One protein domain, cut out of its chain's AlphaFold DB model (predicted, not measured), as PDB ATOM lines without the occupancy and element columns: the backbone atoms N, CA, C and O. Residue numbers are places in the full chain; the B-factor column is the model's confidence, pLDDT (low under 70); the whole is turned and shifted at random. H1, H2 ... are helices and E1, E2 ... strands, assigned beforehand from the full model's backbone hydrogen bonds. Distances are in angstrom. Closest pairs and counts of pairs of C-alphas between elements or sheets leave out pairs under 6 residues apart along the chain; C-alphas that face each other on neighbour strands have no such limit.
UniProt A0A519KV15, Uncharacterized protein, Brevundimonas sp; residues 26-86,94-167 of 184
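AT A GLANCE: This is residues 26 to 86 and 94 to 167 of the 184 residues of an uncharacterized protein of Brevundimonas sp (UniProt A0A519KV15). A strongly twisted sheet of four strands curls round the short helix H1 on one face, while H2 crosses the other face over E3. A long link leads from H2 to H3, which is set off from the sheet and the other helices; its residues 159 to 167 stick out. The printed part has 135 residues, with three named helices and four named strands in the order H1, E1, E2, E3, E4, H2, H3, and its class is mixed, helices and strands. The sheet's order is E1, E2, E3, E4, antiparallel throughout. The whole is only just loose, close to compact, with a radius of gyration of the C-alphas of 17.3 A, and has a flat outline of 47 by 47 by 25 A.

HOW THE PARTS SIT: In the sheet, E1, residues 40 to 47, E2, residues 56 to 63, and E3, residues 66 to 78, form a meander, each strand the antiparallel neighbour of the one before. E1 and E2 are a hairpin, with N 45 and O 58 at 2.8 A. E2 and E3 are a hairpin too, with N 61 and O 68 at 2.8 A. E4, residues 96 to 103, is the antiparallel neighbour of E3, with N 103 and O 71 at 2.8 A. E1 and E4 are the edge strands. E1 bends by 56 degrees at residue 43 and E2 by 54 degrees at residue 60. H1, residues 26 to 35, is on the sheet; its closest C-alphas to E4 are those of Val 32 and Val 102, 6.1 A apart. H2, residues 114 to 130, is on the opposite face at a height over the sheet of 7.9 A. It lies over E3 and runs across the strands, at 66 degrees to E3 on the local plane; their closest C-alphas, those of Ser 71 and Val 127, are 5.5 A apart. H3, residues 152 to 167, is not on the sheet and is apart from H1 and H2. In H1, H2 and H3 every O i to N i+4 pair is within hydrogen-bond range.

IN THESE COORDINATES: E3 is the longest strand, 36.3 A from C-alpha 66 at (-3.724, -29.100, -6.725) to C-alpha 78. E1, E2 and E4 measure 20.5 A, 20.6 A and 21.0 A. H1, 14.4 A long, begins at C-alpha 26 at (-3.691, -17.553, -27.237). H2 is 24.5 A long, and H3, 22.3 A, ends at C-alpha 167 at (32.934, -34.000, -16.009).

THE WHOLE: The two C-alphas farthest apart, those of Val 86 and Glu 138, are 49.7 A apart. Residues 87 to 93 are not printed; C-alphas 86 and 94 are 17.3 A apart across this cut. The link from H2 to H3, residues 131 to 151, is long. The mean pLDDT of the printed part is 86.3, with residue 51 and residues 79 to 86, 94 to 95 and 107 to 111 under 70.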
ATOM      1  N   GLU A  26      -2.695 -16.491 -27.341       92.69
ATOM      2  CA  GLU A  26      -3.691 -17.553 -27.237       92.69
ATOM      3  C   GLU A  26      -3.102 -18.936 -27.544       92.69
ATOM      4  O   GLU A  26      -3.537 -19.927 -26.959       92.69
ATOM      5  N   ALA A  27      -2.085 -19.021 -28.407       93.12
ATOM      6  CA  ALA A  27      -1.433 -20.285 -28.736       93.12
ATOM      7  C   ALA A  27      -0.687 -20.880 -27.531       93.12
ATOM      8  O   ALA A  27      -0.691 -22.098 -27.365       93.12
ATOM      9  N   PHE A  28      -0.112 -20.046 -26.657       94.94
ATOM     10  CA  PHE A  28       0.540 -20.512 -25.429       94.94
ATOM     11  C   PHE A  28      -0.478 -21.116 -24.469       94.94
ATOM     12  O   PHE A  28      -0.242 -22.169 -23.884       94.94
ATOM     13  N   ILE A  29      -1.634 -20.470 -24.333       95.88
ATOM     14  CA  ILE A  29      -2.701 -20.933 -23.443       95.88
ATOM     15  C   ILE A  29      -3.313 -22.236 -23.962       95.88
ATOM     16  O   ILE A  29      -3.522 -23.165 -23.184       95.88
ATOM     17  N   VAL A  30      -3.527 -22.340 -25.277       96.00
ATOM     18  CA  VAL A  30      -3.969 -23.584 -25.923       96.00
ATOM     19  C   VAL A  30      -2.934 -24.696 -25.742       96.00
ATOM     20  O   VAL A  30      -3.316 -25.820 -25.432       96.00
ATOM     21  N   ALA A  31      -1.636 -24.407 -25.874       95.31
ATOM     22  CA  ALA A  31      -0.585 -25.399 -25.644       95.31
ATOM     23  C   ALA A  31      -0.609 -25.930 -24.201       95.31
ATOM     24  O   ALA A  31      -0.556 -27.139 -23.991       95.31
ATOM     25  N   VAL A  32      -0.774 -25.048 -23.207       95.38
ATOM     26  CA  VAL A  32      -0.895 -25.445 -21.793       95.38
ATOM     27  C   VAL A  32      -2.126 -26.320 -21.557       95.38
ATOM     28  O   VAL A  32      -2.041 -27.318 -20.846       95.38
ATOM     29  N   GLN A  33      -3.260 -25.985 -22.176       94.25
ATOM     30  CA  GLN A  33      -4.472 -26.803 -22.098       94.25
ATOM     31  C   GLN A  33      -4.310 -28.156 -22.797       94.25
ATOM     32  O   GLN A  33      -4.815 -29.150 -22.298       94.25
ATOM     33  N   ASN A  34      -3.585 -28.234 -23.914       93.94
ATOM     34  CA  ASN A  34      -3.321 -29.512 -24.579       93.94
ATOM     35  C   ASN A  34      -2.424 -30.430 -23.735       93.94
ATOM     36  O   ASN A  34      -2.644 -31.639 -23.724       93.94
ATOM     37  N   GLU A  35      -1.451 -29.862 -23.019       92.44
ATOM     38  CA  GLU A  35      -0.572 -30.609 -22.108       92.44
ATOM     39  C   GLU A  35      -1.311 -31.080 -20.844       92.44
ATOM     40  O   GLU A  35      -0.956 -32.081 -20.226       92.44
ATOM     41  N   SER A  36      -2.357 -30.364 -20.427       90.94
ATOM     42  CA  SER A  36      -3.182 -30.725 -19.268       90.94
ATOM     43  C   SER A  36      -4.675 -30.488 -19.549       90.94
ATOM     44  O   SER A  36      -5.242 -29.516 -19.044       90.94
ATOM     45  N   PRO A  37      -5.331 -31.375 -20.327       91.38
ATOM     46  CA  PRO A  37      -6.692 -31.156 -20.845       91.38
ATOM     47  C   PRO A  37      -7.773 -31.009 -19.779       91.38
ATOM     48  O   PRO A  37      -8.735 -30.265 -19.967       91.38
ATOM     49  N   ASP A  38      -7.606 -31.704 -18.656       89.50
ATOM     50  CA  ASP A  38      -8.567 -31.697 -17.551       89.50
ATOM     51  C   ASP A  38      -8.289 -30.579 -16.531       89.50
ATOM     52  O   ASP A  38      -9.043 -30.385 -15.577       89.50
ATOM     53  N   ALA A  39      -7.206 -29.826 -16.724       92.12
ATOM     54  CA  ALA A  39      -6.770 -28.805 -15.793       92.12
ATOM     55  C   ALA A  39      -7.363 -27.428 -16.112       92.12
ATOM     56  O   ALA A  39      -7.661 -27.073 -17.255       92.12
ATOM     57  N   ARG A  40      -7.500 -26.597 -15.077       94.88
ATOM     58  CA  ARG A  40      -8.050 -25.245 -15.191       94.88
ATOM     59  C   ARG A  40      -6.972 -24.207 -14.925       94.88
ATOM     60  O   ARG A  40      -6.479 -24.083 -13.809       94.88
ATOM     61  N   ILE A  41      -6.651 -23.394 -15.926       95.81
ATOM     62  CA  ILE A  41      -5.740 -22.255 -15.754       95.81
ATOM     63  C   ILE A  41      -6.390 -21.232 -14.810       95.81
ATOM     64  O   ILE A  41      -7.495 -20.753 -15.062       95.81
ATOM     65  N   ILE A  42      -5.702 -20.908 -13.714       95.75
ATOM     66  CA  ILE A  42      -6.148 -19.950 -12.690       95.75
ATOM     67  C   ILE A  42      -5.698 -18.538 -13.057       95.75
ATOM     68  O   ILE A  42      -6.473 -17.588 -12.960       95.75
ATOM     69  N   SER A  43      -4.435 -18.391 -13.447       96.38
ATOM     70  CA  SER A  43      -3.837 -17.106 -13.802       96.38
ATOM     71  C   SER A  43      -2.679 -17.306 -14.765       96.38
ATOM     72  O   SER A  43      -2.064 -18.372 -14.798       96.38
ATOM     73  N   HIS A  44      -2.381 -16.276 -15.549       96.62
ATOM     74  CA  HIS A  44      -1.207 -16.239 -16.405       96.62
ATOM     75  C   HIS A  44      -0.776 -14.799 -16.668       96.62
ATOM     76  O   HIS A  44      -1.582 -13.869 -16.622       96.62
ATOM     77  N   THR A  45       0.506 -14.635 -16.951       95.31
ATOM     78  CA  THR A  45       1.131 -13.399 -17.407       95.31
ATOM     79  C   THR A  45       2.128 -13.733 -18.500       95.31
ATOM     80  O   THR A  45       2.764 -14.787 -18.461       95.31
ATOM     81  N   PHE A  46       2.298 -12.816 -19.443       93.50
ATOM     82  CA  PHE A  46       3.331 -12.927 -20.459       93.50
ATOM     83  C   PHE A  46       4.564 -12.134 -20.037       93.50
ATOM     84  O   PHE A  46       4.462 -10.981 -19.614       93.50
ATOM     85  N   GLU A  47       5.725 -12.771 -20.127       89.25
ATOM     86  CA  GLU A  47       7.011 -12.174 -19.789       89.25
ATOM     87  C   GLU A  47       7.918 -12.120 -21.022       89.25
ATOM     88  O   GLU A  47       7.924 -13.016 -21.867       89.25
ATOM     89  N   GLY A  48       8.722 -11.058 -21.099       84.75
ATOM     90  CA  GLY A  48       9.634 -10.799 -22.209       84.75
ATOM     91  C   GLY A  48       9.000 -10.004 -23.361       84.75
ATOM     92  O   GLY A  48       7.794  -9.753 -23.373       84.75
ATOM     93  N   PRO A  49       9.807  -9.546 -24.334       78.06
ATOM     94  CA  PRO A  49       9.288  -8.819 -25.485       78.06
ATOM     95  C   PRO A  49       8.497  -9.759 -26.400       78.06
ATOM     96  O   PRO A  49       9.032 -10.776 -26.851       78.06
ATOM     97  N   ALA A  50       7.249  -9.394 -26.699       72.25
ATOM     98  CA  ALA A  50       6.420 -10.112 -27.661       72.25
ATOM     99  C   ALA A  50       7.145 -10.238 -29.006       72.25
ATOM    100  O   ALA A  50       7.800  -9.300 -29.470       72.25
ATOM    101  N   GLY A  51       7.045 -11.410 -29.628       66.69
ATOM    102  CA  GLY A  51       7.750 -11.664 -30.879       66.69
ATOM    103  C   GLY A  51       9.247 -11.964 -30.710       66.69
ATOM    104  O   GLY A  51      10.015 -11.768 -31.653       66.69
ATOM    105  N   THR A  52       9.685 -12.449 -29.545       73.50
ATOM    106  CA  THR A  52      11.065 -12.916 -29.334       73.50
ATOM    107  C   THR A  52      11.099 -14.325 -28.740       73.50
ATOM    108  O   THR A  52      10.149 -14.705 -28.066       73.50
ATOM    109  N   PRO A  53      12.197 -15.089 -28.897       72.38
ATOM    110  CA  PRO A  53      12.360 -16.382 -28.214       72.38
ATOM    111  C   PRO A  53      12.397 -16.279 -26.679       72.38
ATOM    112  O   PRO A  53      12.251 -17.261 -25.969       72.38
ATOM    113  N   ALA A  54      12.610 -15.077 -26.129       78.88
ATOM    114  CA  ALA A  54      12.521 -14.868 -24.686       78.88
ATOM    115  C   ALA A  54      11.064 -14.810 -24.189       78.88
ATOM    116  O   ALA A  54      10.848 -14.880 -22.975       78.88
ATOM    117  N   TYR A  55      10.102 -14.667 -25.111       86.44
ATOM    118  CA  TYR A  55       8.681 -14.561 -24.822       86.44
ATOM    119  C   TYR A  55       8.143 -15.860 -24.231       86.44
ATOM    120  O   TYR A  55       8.363 -16.945 -24.772       86.44
ATOM    121  N   ARG A  56       7.449 -15.743 -23.101       92.31
ATOM    122  CA  ARG A  56       6.925 -16.887 -22.355       92.31
ATOM    123  C   ARG A  56       5.628 -16.540 -21.649       92.31
ATOM    124  O   ARG A  56       5.441 -15.401 -21.223       92.31
ATOM    125  N   ALA A  57       4.782 -17.540 -21.448       96.38
ATOM    126  CA  ALA A  57       3.681 -17.467 -20.503       96.38
ATOM    127  C   ALA A  57       4.105 -18.112 -19.178       96.38
ATOM    128  O   ALA A  57       4.627 -19.225 -19.160       96.38
ATOM    129  N   CYS A  58       3.851 -17.426 -18.072       97.12
ATOM    130  CA  CYS A  58       4.034 -17.925 -16.713       97.12
ATOM    131  C   CYS A  58       2.684 -17.885 -16.002       97.12
ATOM    132  O   CYS A  58       1.950 -16.909 -16.153       97.12
ATOM    133  N   GLY A  59       2.338 -18.893 -15.205       97.19
ATOM    134  CA  GLY A  59       1.034 -18.877 -14.550       97.19
ATOM    135  C   GLY A  59       0.795 -19.965 -13.521       97.19
ATOM    136  O   GLY A  59       1.701 -20.707 -13.144       97.19
ATOM    137  N   LEU A  60      -0.450 -20.019 -13.055       97.00
ATOM    138  CA  LEU A  60      -0.959 -21.019 -12.126       97.00
ATOM    139  C   LEU A  60      -2.054 -21.844 -12.795       97.00
ATOM    140  O   LEU A  60      -2.928 -21.298 -13.474       97.00
ATOM    141  N   ILE A  61      -2.031 -23.147 -12.556       95.81
ATOM    142  CA  ILE A  61      -2.977 -24.118 -13.092       95.81
ATOM    143  C   ILE A  61      -3.481 -25.032 -11.972       95.81
ATOM    144  O   ILE A  61      -2.724 -25.444 -11.099       95.81
ATOM    145  N   ASP A  62      -4.781 -25.293 -11.967       93.75
ATOM    146  CA  ASP A  62      -5.475 -26.193 -11.050       93.75
ATOM    147  C   ASP A  62      -5.594 -27.566 -11.708       93.75
ATOM    148  O   ASP A  62      -6.271 -27.701 -12.730       93.75
ATOM    149  N   ILE A  63      -4.915 -28.560 -11.143       90.50
ATOM    150  CA  ILE A  63      -4.919 -29.941 -11.627       90.50
ATOM    151  C   ILE A  63      -5.471 -30.808 -10.500       90.50
ATOM    152  O   ILE A  63      -4.790 -31.028  -9.494       90.50
ATOM    153  N   ASP A  64      -6.717 -31.256 -10.642       87.69
ATOM    154  CA  ASP A  64      -7.416 -32.080  -9.648       87.69
ATOM    155  C   ASP A  64      -7.414 -31.479  -8.226       87.69
ATOM    156  O   ASP A  64      -7.256 -32.178  -7.223       87.69
ATOM    157  N   GLY A  65      -7.565 -30.153  -8.118       87.94
ATOM    158  CA  GLY A  65      -7.561 -29.427  -6.845       87.94
ATOM    159  C   GLY A  65      -6.164 -29.085  -6.317       87.94
ATOM    160  O   GLY A  65      -6.044 -28.436  -5.276       87.94
ATOM    161  N   SER A  66      -5.102 -29.495  -7.014       89.81
ATOM    162  CA  SER A  66      -3.724 -29.100  -6.725       89.81
ATOM    163  C   SER A  66      -3.342 -27.902  -7.586       89.81
ATOM    164  O   SER A  66      -3.232 -28.023  -8.805       89.81
ATOM    165  N   VAL A  67      -3.073 -26.754  -6.959       93.94
ATOM    166  CA  VAL A  67      -2.598 -25.570  -7.688       93.94
ATOM    167  C   VAL A  67      -1.091 -25.639  -7.909       93.94
ATOM    168  O   VAL A  67      -0.299 -25.576  -6.965       93.94
ATOM    169  N   GLU A  68      -0.698 -25.723  -9.173       94.75
ATOM    170  CA  GLU A  68       0.681 -25.853  -9.627       94.75
ATOM    171  C   GLU A  68       1.102 -24.664 -10.497       94.75
ATOM    172  O   GLU A  68       0.262 -24.039 -11.149       94.75
ATOM    173  N   PRO A  69       2.396 -24.310 -10.521       96.94
ATOM    174  CA  PRO A  69       2.899 -23.322 -11.459       96.94
ATOM    175  C   PRO A  69       3.124 -23.963 -12.834       96.94
ATOM    176  O   PRO A  69       3.520 -25.123 -12.911       96.94
ATOM    177  N   PHE A  70       2.966 -23.200 -13.913       97.06
ATOM    178  CA  PHE A  70       3.363 -23.623 -15.258       97.06
ATOM    179  C   PHE A  70       4.207 -22.561 -15.968       97.06
ATOM    180  O   PHE A  70       4.144 -21.371 -15.638       97.06
ATOM    181  N   SER A  71       4.965 -23.000 -16.972       97.06
ATOM    182  CA  SER A  71       5.610 -22.127 -17.955       97.06
ATOM    183  C   SER A  71       5.390 -22.654 -19.367       97.06
ATOM    184  O   SER A  71       5.488 -23.860 -19.578       97.06
ATOM    185  N   ALA A  72       5.169 -21.765 -20.329       96.44
ATOM    186  CA  ALA A  72       5.184 -22.079 -21.753       96.44
ATOM    187  C   ALA A  72       6.191 -21.160 -22.451       96.44
ATOM    188  O   ALA A  72       6.046 -19.938 -22.384       96.44
ATOM    189  N   ASN A  73       7.220 -21.731 -23.073       92.38
ATOM    190  CA  ASN A  73       8.304 -20.998 -23.727       92.38
ATOM    191  C   ASN A  73       8.206 -21.165 -25.242       92.38
ATOM    192  O   ASN A  73       7.727 -22.188 -25.720       92.38
ATOM    193  N   LEU A  74       8.634 -20.145 -25.979       89.69
ATOM    194  CA  LEU A  74       8.666 -20.180 -27.433       89.69
ATOM    195  C   LEU A  74      10.071 -20.487 -27.932       89.69
ATOM    196  O   LEU A  74      10.971 -19.658 -27.784       89.69
ATOM    197  N   ASP A  75      10.208 -21.597 -28.638       86.06
ATOM    198  CA  ASP A  75      11.460 -22.014 -29.246       86.06
ATOM    199  C   ASP A  75      11.339 -22.080 -30.772       86.06
ATOM    200  O   ASP A  75      10.272 -22.294 -31.348       86.06
ATOM    201  N   TRP A  76      12.450 -21.796 -31.453       82.88
ATOM    202  CA  TRP A  76      12.551 -21.948 -32.902       82.88
ATOM    203  C   TRP A  76      13.276 -23.253 -33.200       82.88
ATOM    204  O   TRP A  76      14.492 -23.333 -33.011       82.88
ATOM    205  N   GLU A  77      12.552 -24.233 -33.724       80.44
ATOM    206  CA  GLU A  77      13.137 -25.462 -34.232       80.44
ATOM    207  C   GLU A  77      13.617 -25.206 -35.668       80.44
ATOM    208  O   GLU A  77      12.838 -25.040 -36.611       80.44
ATOM    209  N   ASP A  78      14.936 -25.096 -35.847       72.44
ATOM    210  CA  ASP A  78      15.559 -24.807 -37.145       72.44
ATOM    211  C   ASP A  78      15.761 -26.054 -38.020       72.44
ATOM    212  O   ASP A  78      16.394 -25.984 -39.074       72.44
ATOM    213  N   GLY A  79      15.208 -27.193 -37.599       64.88
ATOM    214  CA  GLY A  79      15.383 -28.473 -38.267       64.88
ATOM    215  C   GLY A  79      16.769 -29.096 -38.076       64.88
ATOM    216  O   GLY A  79      17.067 -30.117 -38.700       64.88
ATOM    217  N   THR A  80      17.643 -28.519 -37.244       59.97
ATOM    218  CA  THR A  80      18.985 -29.059 -37.001       59.97
ATOM    219  C   THR A  80      18.935 -30.129 -35.922       59.97
ATOM    220  O   THR A  80      19.130 -29.880 -34.736       59.97
ATOM    221  N   MET A  81      18.728 -31.373 -36.337       55.53
ATOM    222  CA  MET A  81      18.861 -32.516 -35.442       55.53
ATOM    223  C   MET A  81      20.343 -32.944 -35.360       55.53
ATOM    224  O   MET A  81      20.924 -33.393 -36.351       55.53
ATOM    225  N   VAL A  82      20.978 -32.844 -34.184       50.50
ATOM    226  CA  VAL A  82      22.282 -33.491 -33.923       50.50
ATOM    227  C   VAL A  82      22.020 -34.964 -33.604       50.50
ATOM    228  O   VAL A  82      21.797 -35.329 -32.452       50.50
ATOM    229  N   ILE A  83      22.020 -35.827 -34.623       54.97
ATOM    230  CA  ILE A  83      21.784 -37.268 -34.436       54.97
ATOM    231  C   ILE A  83      23.107 -38.033 -34.505       54.97
ATOM    232  O   ILE A  83      23.672 -38.233 -35.579       54.97
ATOM    233  N   THR A  84      23.559 -38.563 -33.368       47.91
ATOM    234  CA  THR A  84      24.433 -39.745 -33.369       47.91
ATOM    235  C   THR A  84      23.531 -40.953 -33.604       47.91
ATOM    236  O   THR A  84      22.907 -41.455 -32.672       47.91
ATOM    237  N   ALA A  85      23.381 -41.381 -34.859       48.72
ATOM    238  CA  ALA A  85      22.540 -42.525 -35.193       48.72
ATOM    239  C   ALA A  85      23.102 -43.797 -34.538       48.72
ATOM    240  O   ALA A  85      24.158 -44.295 -34.924       48.72
ATOM    241  N   VAL A  86      22.385 -44.340 -33.556       51.19
ATOM    242  CA  VAL A  86      22.642 -45.676 -33.014       51.19
ATOM    243  C   VAL A  86      21.492 -46.571 -33.480       51.19
ATOM    244  O   VAL A  86      20.341 -46.346 -33.118       51.19
ATOM    245  N   PRO A  94      12.849 -33.570 -39.051       64.38
ATOM    246  CA  PRO A  94      12.581 -32.571 -38.032       64.38
ATOM    247  C   PRO A  94      11.563 -31.558 -38.558       64.38
ATOM    248  O   PRO A  94      11.552 -31.228 -39.751       64.38
ATOM    249  N   VAL A  95      10.689 -31.088 -37.671       67.56
ATOM    250  CA  VAL A  95       9.727 -30.044 -38.011       67.56
ATOM    251  C   VAL A  95      10.479 -28.716 -37.976       67.56
ATOM    252  O   VAL A  95      11.239 -28.442 -37.057       67.56
ATOM    253  N   VAL A  96      10.333 -27.903 -39.021       78.56
ATOM    254  CA  VAL A  96      10.888 -26.544 -39.026       78.56
ATOM    255  C   VAL A  96       9.767 -25.596 -38.649       78.56
ATOM    256  O   VAL A  96       8.794 -25.466 -39.398       78.56
ATOM    257  N   GLY A  97       9.892 -24.924 -37.510       84.19
ATOM    258  CA  GLY A  97       8.840 -24.034 -37.050       84.19
ATOM    259  C   GLY A  97       9.036 -23.486 -35.648       84.19
ATOM    260  O   GLY A  97      10.015 -23.759 -34.964       84.19
ATOM    261  N   TRP A  98       8.067 -22.669 -35.249       86.12
ATOM    262  CA  TRP A  98       7.907 -22.292 -33.854       86.12
ATOM    263  C   TRP A  98       7.311 -23.464 -33.084       86.12
ATOM    264  O   TRP A  98       6.271 -23.990 -33.485       86.12
ATOM    265  N   GLU A  99       7.935 -23.810 -31.970       88.06
ATOM    266  CA  GLU A  99       7.425 -24.759 -30.992       88.06
ATOM    267  C   GLU A  99       7.129 -24.019 -29.687       88.06
ATOM    268  O   GLU A  99       7.838 -23.085 -29.307       88.06
ATOM    269  N   ILE A 100       6.036 -24.401 -29.025       91.06
ATOM    270  CA  ILE A 100       5.725 -23.917 -27.682       91.06
ATOM    271  C   ILE A 100       5.988 -25.069 -26.723       91.06
ATOM    272  O   ILE A 100       5.173 -25.985 -26.612       91.06
ATOM    273  N   GLU A 101       7.114 -25.006 -26.021       92.12
ATOM    274  CA  GLU A 101       7.455 -25.976 -24.991       92.12
ATOM    275  C   GLU A 101       6.718 -25.638 -23.697       92.12
ATOM    276  O   GLU A 101       6.921 -24.580 -23.087       92.12
ATOM    277  N   VAL A 102       5.870 -26.558 -23.248       94.81
ATOM    278  CA  VAL A 102       5.113 -26.410 -22.008       94.81
ATOM    279  C   VAL A 102       5.754 -27.248 -20.913       94.81
ATOM    280  O   VAL A 102       6.036 -28.429 -21.071       94.81
ATOM    281  N   THR A 103       5.952 -26.633 -19.752       95.12
ATOM    282  CA  THR A 103       6.266 -27.341 -18.514       95.12
ATOM    283  C   THR A 103       5.143 -27.106 -17.519       95.12
ATOM    284  O   THR A 103       4.970 -26.000 -17.000       95.12
ATOM    285  N   VAL A 104       4.404 -28.173 -17.230       91.62
ATOM    286  CA  VAL A 104       3.391 -28.247 -16.177       91.62
ATOM    287  C   VAL A 104       3.764 -29.429 -15.276       91.62
ATOM    288  O   VAL A 104       4.042 -30.514 -15.791       91.62
ATOM    289  N   PRO A 105       3.823 -29.263 -13.942       87.69
ATOM    290  CA  PRO A 105       4.003 -30.385 -13.034       87.69
ATOM    291  C   PRO A 105       2.887 -31.412 -13.234       87.69
ATOM    292  O   PRO A 105       1.712 -31.067 -13.121       87.69
ATOM    293  N   SER A 106       3.243 -32.667 -13.508       77.88
ATOM    294  CA  SER A 106       2.261 -33.729 -13.755       77.88
ATOM    295  C   SER A 106       1.272 -33.881 -12.585       77.88
ATOM    296  O   SER A 106       1.639 -33.673 -11.421       77.88
ATOM    297  N   GLY A 107       0.019 -34.227 -12.914       65.69
ATOM    298  CA  GLY A 107      -1.152 -34.160 -12.029       65.69
ATOM    299  C   GLY A 107      -1.044 -34.872 -10.676       65.69
ATOM    300  O   GLY A 107      -0.155 -35.685 -10.417       65.69
ATOM    301  N   ALA A 108      -1.955 -34.514  -9.769       53.16
ATOM    302  CA  ALA A 108      -2.069 -35.108  -8.442       53.16
ATOM    303  C   ALA A 108      -3.091 -36.256  -8.458       53.16
ATOM    304  O   ALA A 108      -4.269 -36.036  -8.696       53.16
ATOM    305  N   GLY A 109      -2.661 -37.479  -8.144       51.19
ATOM    306  CA  GLY A 109      -3.583 -38.608  -8.025       51.19
ATOM    307  C   GLY A 109      -2.875 -39.937  -7.778       51.19
ATOM    308  O   GLY A 109      -1.907 -40.262  -8.455       51.19
ATOM    309  N   ALA A 110      -3.387 -40.702  -6.806       50.09
ATOM    310  CA  ALA A 110      -2.855 -41.972  -6.294       50.09
ATOM    311  C   ALA A 110      -1.437 -41.896  -5.692       50.09
ATOM    312  O   ALA A 110      -0.756 -40.876  -5.752       50.09
ATOM    313  N   ALA A 111      -1.016 -42.970  -5.017       63.44
ATOM    314  CA  ALA A 111       0.313 -43.095  -4.427       63.44
ATOM    315  C   ALA A 111       1.381 -43.116  -5.535       63.44
ATOM    316  O   ALA A 111       1.848 -44.184  -5.924       63.44
ATOM    317  N   LEU A 112       1.731 -41.931  -6.045       73.94
ATOM    318  CA  LEU A 112       2.857 -41.718  -6.948       73.94
ATOM    319  C   LEU A 112       4.081 -42.390  -6.349       73.94
ATOM    320  O   LEU A 112       4.292 -42.297  -5.136       73.94
ATOM    321  N   ASP A 113       4.893 -43.054  -7.163       86.44
ATOM    322  CA  ASP A 113       6.164 -43.553  -6.665       86.44
ATOM    323  C   ASP A 113       7.129 -42.379  -6.383       86.44
ATOM    324  O   ASP A 113       6.852 -41.213  -6.677       86.44
ATOM    325  N   TRP A 114       8.266 -42.656  -5.745       86.88
ATOM    326  CA  TRP A 114       9.223 -41.601  -5.390       86.88
ATOM    327  C   TRP A 114       9.823 -40.887  -6.615       86.88
ATOM    328  O   TRP A 114      10.241 -39.735  -6.505       86.88
ATOM    329  N   ARG A 115       9.885 -41.547  -7.781       87.00
ATOM    330  CA  ARG A 115      10.411 -40.953  -9.016       87.00
ATOM    331  C   ARG A 115       9.413 -39.980  -9.602       87.00
ATOM    332  O   ARG A 115       9.822 -38.884  -9.960       87.00
ATOM    333  N   ASP A 116       8.138 -40.345  -9.635       87.81
ATOM    334  CA  ASP A 116       7.073 -39.474 -10.134       87.81
ATOM    335  C   ASP A 116       6.934 -38.224  -9.253       87.81
ATOM    336  O   ASP A 116       6.854 -37.100  -9.753       87.81
ATOM    337  N   ARG A 117       7.024 -38.386  -7.923       88.06
ATOM    338  CA  ARG A 117       7.063 -37.244  -6.991       88.06
ATOM    339  C   ARG A 117       8.266 -36.336  -7.251       88.06
ATOM    340  O   ARG A 117       8.116 -35.113  -7.292       88.06
ATOM    341  N   ASN A 118       9.442 -36.915  -7.487       90.69
ATOM    342  CA  ASN A 118      10.646 -36.156  -7.823       90.69
ATOM    343  C   ASN A 118      10.581 -35.488  -9.198       90.69
ATOM    344  O   ASN A 118      11.074 -34.370  -9.337       90.69
ATOM    345  N   LEU A 119       9.964 -36.122 -10.195       90.50
ATOM    346  CA  LEU A 119       9.734 -35.519 -11.505       90.50
ATOM    347  C   LEU A 119       8.867 -34.268 -11.359       90.50
ATOM    348  O   LEU A 119       9.239 -33.209 -11.862       90.50
ATOM    349  N   LYS A 120       7.789 -34.351 -10.574       90.50
ATOM    350  CA  LYS A 120       6.922 -33.209 -10.272       90.50
ATOM    351  C   LYS A 120       7.684 -32.071  -9.585       90.50
ATOM    352  O   LYS A 120       7.539 -30.906  -9.955       90.50
ATOM    353  N   VAL A 121       8.522 -32.394  -8.595       93.00
ATOM    354  CA  VAL A 121       9.397 -31.410  -7.931       93.00
ATOM    355  C   VAL A 121      10.371 -30.776  -8.925       93.00
ATOM    356  O   VAL A 121      10.530 -29.558  -8.923       93.00
ATOM    357  N   TRP A 122      10.995 -31.569  -9.792       93.25
ATOM    358  CA  TRP A 122      11.936 -31.079 -10.799       93.25
ATOM    359  C   TRP A 122      11.260 -30.166 -11.830       93.25
ATOM    360  O   TRP A 122      11.761 -29.074 -12.090       93.25
ATOM    361  N   GLN A 123      10.085 -30.546 -12.344       94.56
ATOM    362  CA  GLN A 123       9.271 -29.699 -13.223       94.56
ATOM    363  C   GLN A 123       8.935 -28.374 -12.533       94.56
ATOM    364  O   GLN A 123       9.121 -27.304 -13.107       94.56
ATOM    365  N   ARG A 124       8.540 -28.420 -11.255       94.44
ATOM    366  CA  ARG A 124       8.281 -27.213 -10.467       94.44
ATOM    367  C   ARG A 124       9.526 -26.335 -10.332       94.44
ATOM    368  O   ARG A 124       9.440 -25.125 -10.510       94.44
ATOM    369  N   GLN A 125      10.691 -26.918 -10.050       95.25
ATOM    370  CA  GLN A 125      11.955 -26.177  -9.983       95.25
ATOM    371  C   GLN A 125      12.304 -25.506 -11.320       95.25
ATOM    372  O   GLN A 125      12.795 -24.377 -11.314       95.25
ATOM    373  N   ILE A 126      12.046 -26.172 -12.450       94.56
ATOM    374  CA  ILE A 126      12.233 -25.599 -13.790       94.56
ATOM    375  C   ILE A 126      11.324 -24.396 -13.991       94.56
ATOM    376  O   ILE A 126      11.814 -23.314 -14.317       94.56
ATOM    377  N   VAL A 127      10.026 -24.559 -13.735       95.75
ATOM    378  CA  VAL A 127       9.062 -23.467 -13.884       95.75
ATOM    379  C   VAL A 127       9.465 -22.283 -13.007       95.75
ATOM    380  O   VAL A 127       9.534 -21.162 -13.492       95.75
ATOM    381  N   LEU A 128       9.824 -22.508 -11.740       94.81
ATOM    382  CA  LEU A 128      10.220 -21.431 -10.823       94.81
ATOM    383  C   LEU A 128      11.557 -20.774 -11.183       94.81
ATOM    384  O   LEU A 128      11.779 -19.616 -10.835       94.81
ATOM    385  N   ARG A 129      12.446 -21.481 -11.887       93.56
ATOM    386  CA  ARG A 129      13.665 -20.888 -12.446       93.56
ATOM    387  C   ARG A 129      13.336 -19.925 -13.583       93.56
ATOM    388  O   ARG A 129      13.951 -18.866 -13.665       93.56
ATOM    389  N   TYR A 130      12.402 -20.301 -14.451       90.62
ATOM    390  CA  TYR A 130      12.004 -19.499 -15.607       90.62
ATOM    391  C   TYR A 130      10.984 -18.406 -15.282       90.62
ATOM    392  O   TYR A 130      10.957 -17.400 -15.982       90.62
ATOM    393  N   CYS A 131      10.198 -18.595 -14.226       93.94
ATOM    394  CA  CYS A 131       9.126 -17.717 -13.773       93.94
ATOM    395  C   CYS A 131       9.318 -17.381 -12.277       93.94
ATOM    396  O   CYS A 131       8.531 -17.809 -11.424       93.94
ATOM    397  N   PRO A 132      10.371 -16.623 -11.909       91.94
ATOM    398  CA  PRO A 132      10.755 -16.395 -10.510       91.94
ATOM    399  C   PRO A 132       9.741 -15.566  -9.708       91.94
ATOM    400  O   PRO A 132       9.825 -15.517  -8.477       91.94
ATOM    401  N   GLY A 133       8.795 -14.900 -10.379       92.19
ATOM    402  CA  GLY A 133       7.709 -14.139  -9.759       92.19
ATOM    403  C   GLY A 133       6.558 -14.996  -9.225       92.19
ATOM    404  O   GLY A 133       5.801 -14.522  -8.381       92.19
ATOM    405  N   LEU A 134       6.435 -16.257  -9.658       95.31
ATOM    406  CA  LEU A 134       5.336 -17.124  -9.238       95.31
ATOM    407  C   LEU A 134       5.437 -17.487  -7.754       95.31
ATOM    408  O   LEU A 134       6.510 -17.777  -7.216       95.31
ATOM    409  N   ARG A 135       4.290 -17.476  -7.076       94.88
ATOM    410  CA  ARG A 135       4.148 -17.828  -5.662       94.88
ATOM    411  C   ARG A 135       2.956 -18.769  -5.495       94.88
ATOM    412  O   ARG A 135       1.991 -18.627  -6.251       94.88
ATOM    413  N   PRO A 136       3.007 -19.707  -4.535       92.88
ATOM    414  CA  PRO A 136       1.850 -20.535  -4.241       92.88
ATOM    415  C   PRO A 136       0.691 -19.652  -3.751       92.88
ATOM    416  O   PRO A 136       0.944 -18.662  -3.052       92.88
ATOM    417  N   PRO A 137      -0.566 -19.986  -4.091       92.62
ATOM    418  CA  PRO A 137      -1.730 -19.344  -3.490       92.62
ATOM    419  C   PRO A 137      -1.741 -19.484  -1.966       92.62
ATOM    420  O   PRO A 137      -1.115 -20.383  -1.399       92.62
ATOM    421  N   GLU A 138      -2.513 -18.626  -1.302       92.00
ATOM    422  CA  GLU A 138      -2.724 -18.716   0.142       92.00
ATOM    423  C   GLU A 138      -3.199 -20.123   0.549       92.00
ATOM    424  O   GLU A 138      -4.038 -20.735  -0.111       92.00
ATOM    425  N   GLY A 139      -2.612 -20.665   1.620       87.94
ATOM    426  CA  GLY A 139      -2.914 -22.012   2.113       87.94
ATOM    427  C   GLY A 139      -2.273 -23.162   1.324       87.94
ATOM    428  O   GLY A 139      -2.416 -24.311   1.736       87.94
ATOM    429  N   THR A 140      -1.538 -22.888   0.240       88.88
ATOM    430  CA  THR A 140      -0.813 -23.904  -0.543       88.88
ATOM    431  C   THR A 140       0.684 -23.866  -0.233       88.88
ATOM    432  O   THR A 140       1.282 -22.797  -0.127       88.88
ATOM    433  N   VAL A 141       1.318 -25.038  -0.130       89.69
ATOM    434  CA  VAL A 141       2.779 -25.162  -0.019       89.69
ATOM    435  C   VAL A 141       3.293 -26.028  -1.154       89.69
ATOM    436  O   VAL A 141       2.907 -27.186  -1.304       89.69
ATOM    437  N   TRP A 142       4.199 -25.470  -1.945       91.50
ATOM    438  CA  TRP A 142       4.905 -26.215  -2.973       91.50
ATOM    439  C   TRP A 142       6.119 -26.922  -2.386       91.50
ATOM    440  O   TRP A 142       7.037 -26.271  -1.889       91.50
ATOM    441  N   ASN A 143       6.167 -28.251  -2.504       89.69
ATOM    442  CA  ASN A 143       7.406 -28.971  -2.249       89.69
ATOM    443  C   ASN A 143       8.399 -28.700  -3.392       89.69
ATOM    444  O   ASN A 143       8.105 -28.969  -4.554       89.69
ATOM    445  N   VAL A 144       9.578 -28.178  -3.075       91.44
ATOM    446  CA  VAL A 144      10.665 -27.968  -4.044       91.44
ATOM    447  C   VAL A 144      11.900 -28.797  -3.706       91.44
ATOM    448  O   VAL A 144      12.944 -28.616  -4.323       91.44
ATOM    449  N   GLU A 145      11.793 -29.714  -2.748       93.19
ATOM    450  CA  GLU A 145      12.879 -30.593  -2.329       93.19
ATOM    451  C   GLU A 145      12.695 -31.989  -2.920       93.19
ATOM    452  O   GLU A 145      11.626 -32.598  -2.821       93.19
ATOM    453  N   LEU A 146      13.752 -32.483  -3.567       90.00
ATOM    454  CA  LEU A 146      13.785 -33.835  -4.108       90.00
ATOM    455  C   LEU A 146      13.937 -34.837  -2.964       90.00
ATOM    456  O   LEU A 146      14.819 -34.711  -2.115       90.00
ATOM    457  N   GLU A 147      13.117 -35.875  -2.990       89.44
ATOM    458  CA  GLU A 147      13.233 -37.024  -2.113       89.44
ATOM    459  C   GLU A 147      14.496 -37.827  -2.436       89.44
ATOM    460  O   GLU A 147      14.898 -37.979  -3.596       89.44
ATOM    461  N   ALA A 148      15.121 -38.379  -1.397       88.00
ATOM    462  CA  ALA A 148      16.270 -39.259  -1.552       88.00
ATOM    463  C   ALA A 148      15.879 -40.584  -2.235       88.00
ATOM    464  O   ALA A 148      14.762 -41.075  -2.073       88.00
ATOM    465  N   ASP A 149      16.827 -41.203  -2.956       86.38
ATOM    466  CA  ASP A 149      16.640 -42.570  -3.466       86.38
ATOM    467  C   ASP A 149      16.395 -43.510  -2.267       86.38
ATOM    468  O   ASP A 149      17.212 -43.512  -1.336       86.38
ATOM    469  N   PRO A 150      15.313 -44.315  -2.268       89.00
ATOM    470  CA  PRO A 150      15.029 -45.250  -1.180       89.00
ATOM    471  C   PRO A 150      16.131 -46.304  -0.989       89.00
ATOM    472  O   PRO A 150      16.236 -46.890   0.085       89.00
ATOM    473  N   ASP A 151      16.966 -46.545  -2.009       92.12
ATOM    474  CA  ASP A 151      18.220 -47.290  -1.889       92.12
ATOM    475  C   ASP A 151      19.403 -46.299  -1.884       92.12
ATOM    476  O   ASP A 151      19.832 -45.832  -2.950       92.12
ATOM    477  N   PRO A 152      19.990 -45.987  -0.712       89.38
ATOM    478  CA  PRO A 152      21.058 -44.995  -0.612       89.38
ATOM    479  C   PRO A 152      22.338 -45.423  -1.344       89.38
ATOM    480  O   PRO A 152      23.083 -44.570  -1.833       89.38
ATOM    481  N   VAL A 153      22.593 -46.732  -1.477       93.94
ATOM    482  CA  VAL A 153      23.771 -47.260  -2.183       93.94
ATOM    483  C   VAL A 153      23.610 -47.056  -3.685       93.94
ATOM    484  O   VAL A 153      24.533 -46.595  -4.365       93.94
ATOM    485  N   ARG A 154      22.426 -47.363  -4.222       87.75
ATOM    486  CA  ARG A 154      22.097 -47.062  -5.618       87.75
ATOM    487  C   ARG A 154      22.097 -45.559  -5.881       87.75
ATOM    488  O   ARG A 154      22.687 -45.153  -6.882       87.75
ATOM    489  N   GLY A 155      21.531 -44.757  -4.982       86.94
ATOM    490  CA  GLY A 155      21.508 -43.301  -5.093       86.94
ATOM    491  C   GLY A 155      22.911 -42.692  -5.180       86.94
ATOM    492  O   GLY A 155      23.198 -41.917  -6.090       86.94
ATOM    493  N   GLU A 156      23.822 -43.089  -4.288       91.00
ATOM    494  CA  GLU A 156      25.223 -42.642  -4.312       91.00
ATOM    495  C   GLU A 156      25.941 -43.063  -5.604       91.00
ATOM    496  O   GLU A 156      26.627 -42.259  -6.236       91.00
ATOM    497  N   ARG A 157      25.741 -44.307  -6.054       92.44
ATOM    498  CA  ARG A 157      26.308 -44.795  -7.320       92.44
ATOM    499  C   ARG A 157      25.810 -43.992  -8.522       92.44
ATOM    500  O   ARG A 157      26.613 -43.657  -9.394       92.44
ATOM    501  N   ASN A 158      24.518 -43.677  -8.578       88.00
ATOM    502  CA  ASN A 158      23.941 -42.870  -9.651       88.00
ATOM    503  C   ASN A 158      24.487 -41.436  -9.622       88.00
ATOM    504  O   ASN A 158      24.906 -40.941 -10.667       88.00
ATOM    505  N   ARG A 159      24.594 -40.811  -8.438       87.62
ATOM    506  CA  ARG A 159      25.218 -39.484  -8.277       87.62
ATOM    507  C   ARG A 159      26.664 -39.465  -8.779       87.62
ATOM    508  O   ARG A 159      27.026 -38.574  -9.542       87.62
ATOM    509  N   ARG A 160      27.476 -40.474  -8.438       91.50
ATOM    510  CA  ARG A 160      28.863 -40.587  -8.937       91.50
ATOM    511  C   ARG A 160      28.938 -40.750 -10.450       91.50
ATOM    512  O   ARG A 160      29.778 -40.119 -11.083       91.50
ATOM    513  N   ARG A 161      28.069 -41.583 -11.036       90.38
ATOM    514  CA  ARG A 161      28.003 -41.770 -12.496       90.38
ATOM    515  C   ARG A 161      27.610 -40.483 -13.213       90.38
ATOM    516  O   ARG A 161      28.260 -40.134 -14.191       90.38
ATOM    517  N   ALA A 162      26.600 -39.776 -12.709       87.44
ATOM    518  CA  ALA A 162      26.182 -38.492 -13.256       87.44
ATOM    519  C   ALA A 162      27.319 -37.462 -13.188       87.44
ATOM    520  O   ALA A 162      27.648 -36.859 -14.201       87.44
ATOM    521  N   ALA A 163      27.993 -37.331 -12.040       87.06
ATOM    522  CA  ALA A 163      29.136 -36.428 -11.892       87.06
ATOM    523  C   ALA A 163      30.289 -36.771 -12.852       87.06
ATOM    524  O   ALA A 163      30.850 -35.882 -13.488       87.06
ATOM    525  N   ALA A 164      30.620 -38.059 -12.998       90.06
ATOM    526  CA  ALA A 164      31.644 -38.506 -13.940       90.06
ATOM    527  C   ALA A 164      31.270 -38.180 -15.396       90.06
ATOM    528  O   ALA A 164      32.116 -37.699 -16.146       90.06
ATOM    529  N   LEU A 165      30.007 -38.395 -15.781       86.69
ATOM    530  CA  LEU A 165      29.510 -38.065 -17.116       86.69
ATOM    531  C   LEU A 165      29.555 -36.553 -17.373       86.69
ATOM    532  O   LEU A 165      30.076 -36.131 -18.399       86.69
ATOM    533  N   THR A 166      29.075 -35.740 -16.431       84.56
ATOM    534  CA  THR A 166      29.139 -34.274 -16.519       84.56
ATOM    535  C   THR A 166      30.581 -33.796 -16.672       84.56
ATOM    536  O   THR A 166      30.866 -32.979 -17.543       84.56
ATOM    537  N   ASN A 167      31.515 -34.341 -15.890       86.56
ATOM    538  CA  ASN A 167      32.934 -34.000 -16.009       86.56
ATOM    539  C   ASN A 167      33.519 -34.414 -17.366       86.56
ATOM    540  O   ASN A 167      34.301 -33.665 -17.941       86.56
TER     541      ASN A 167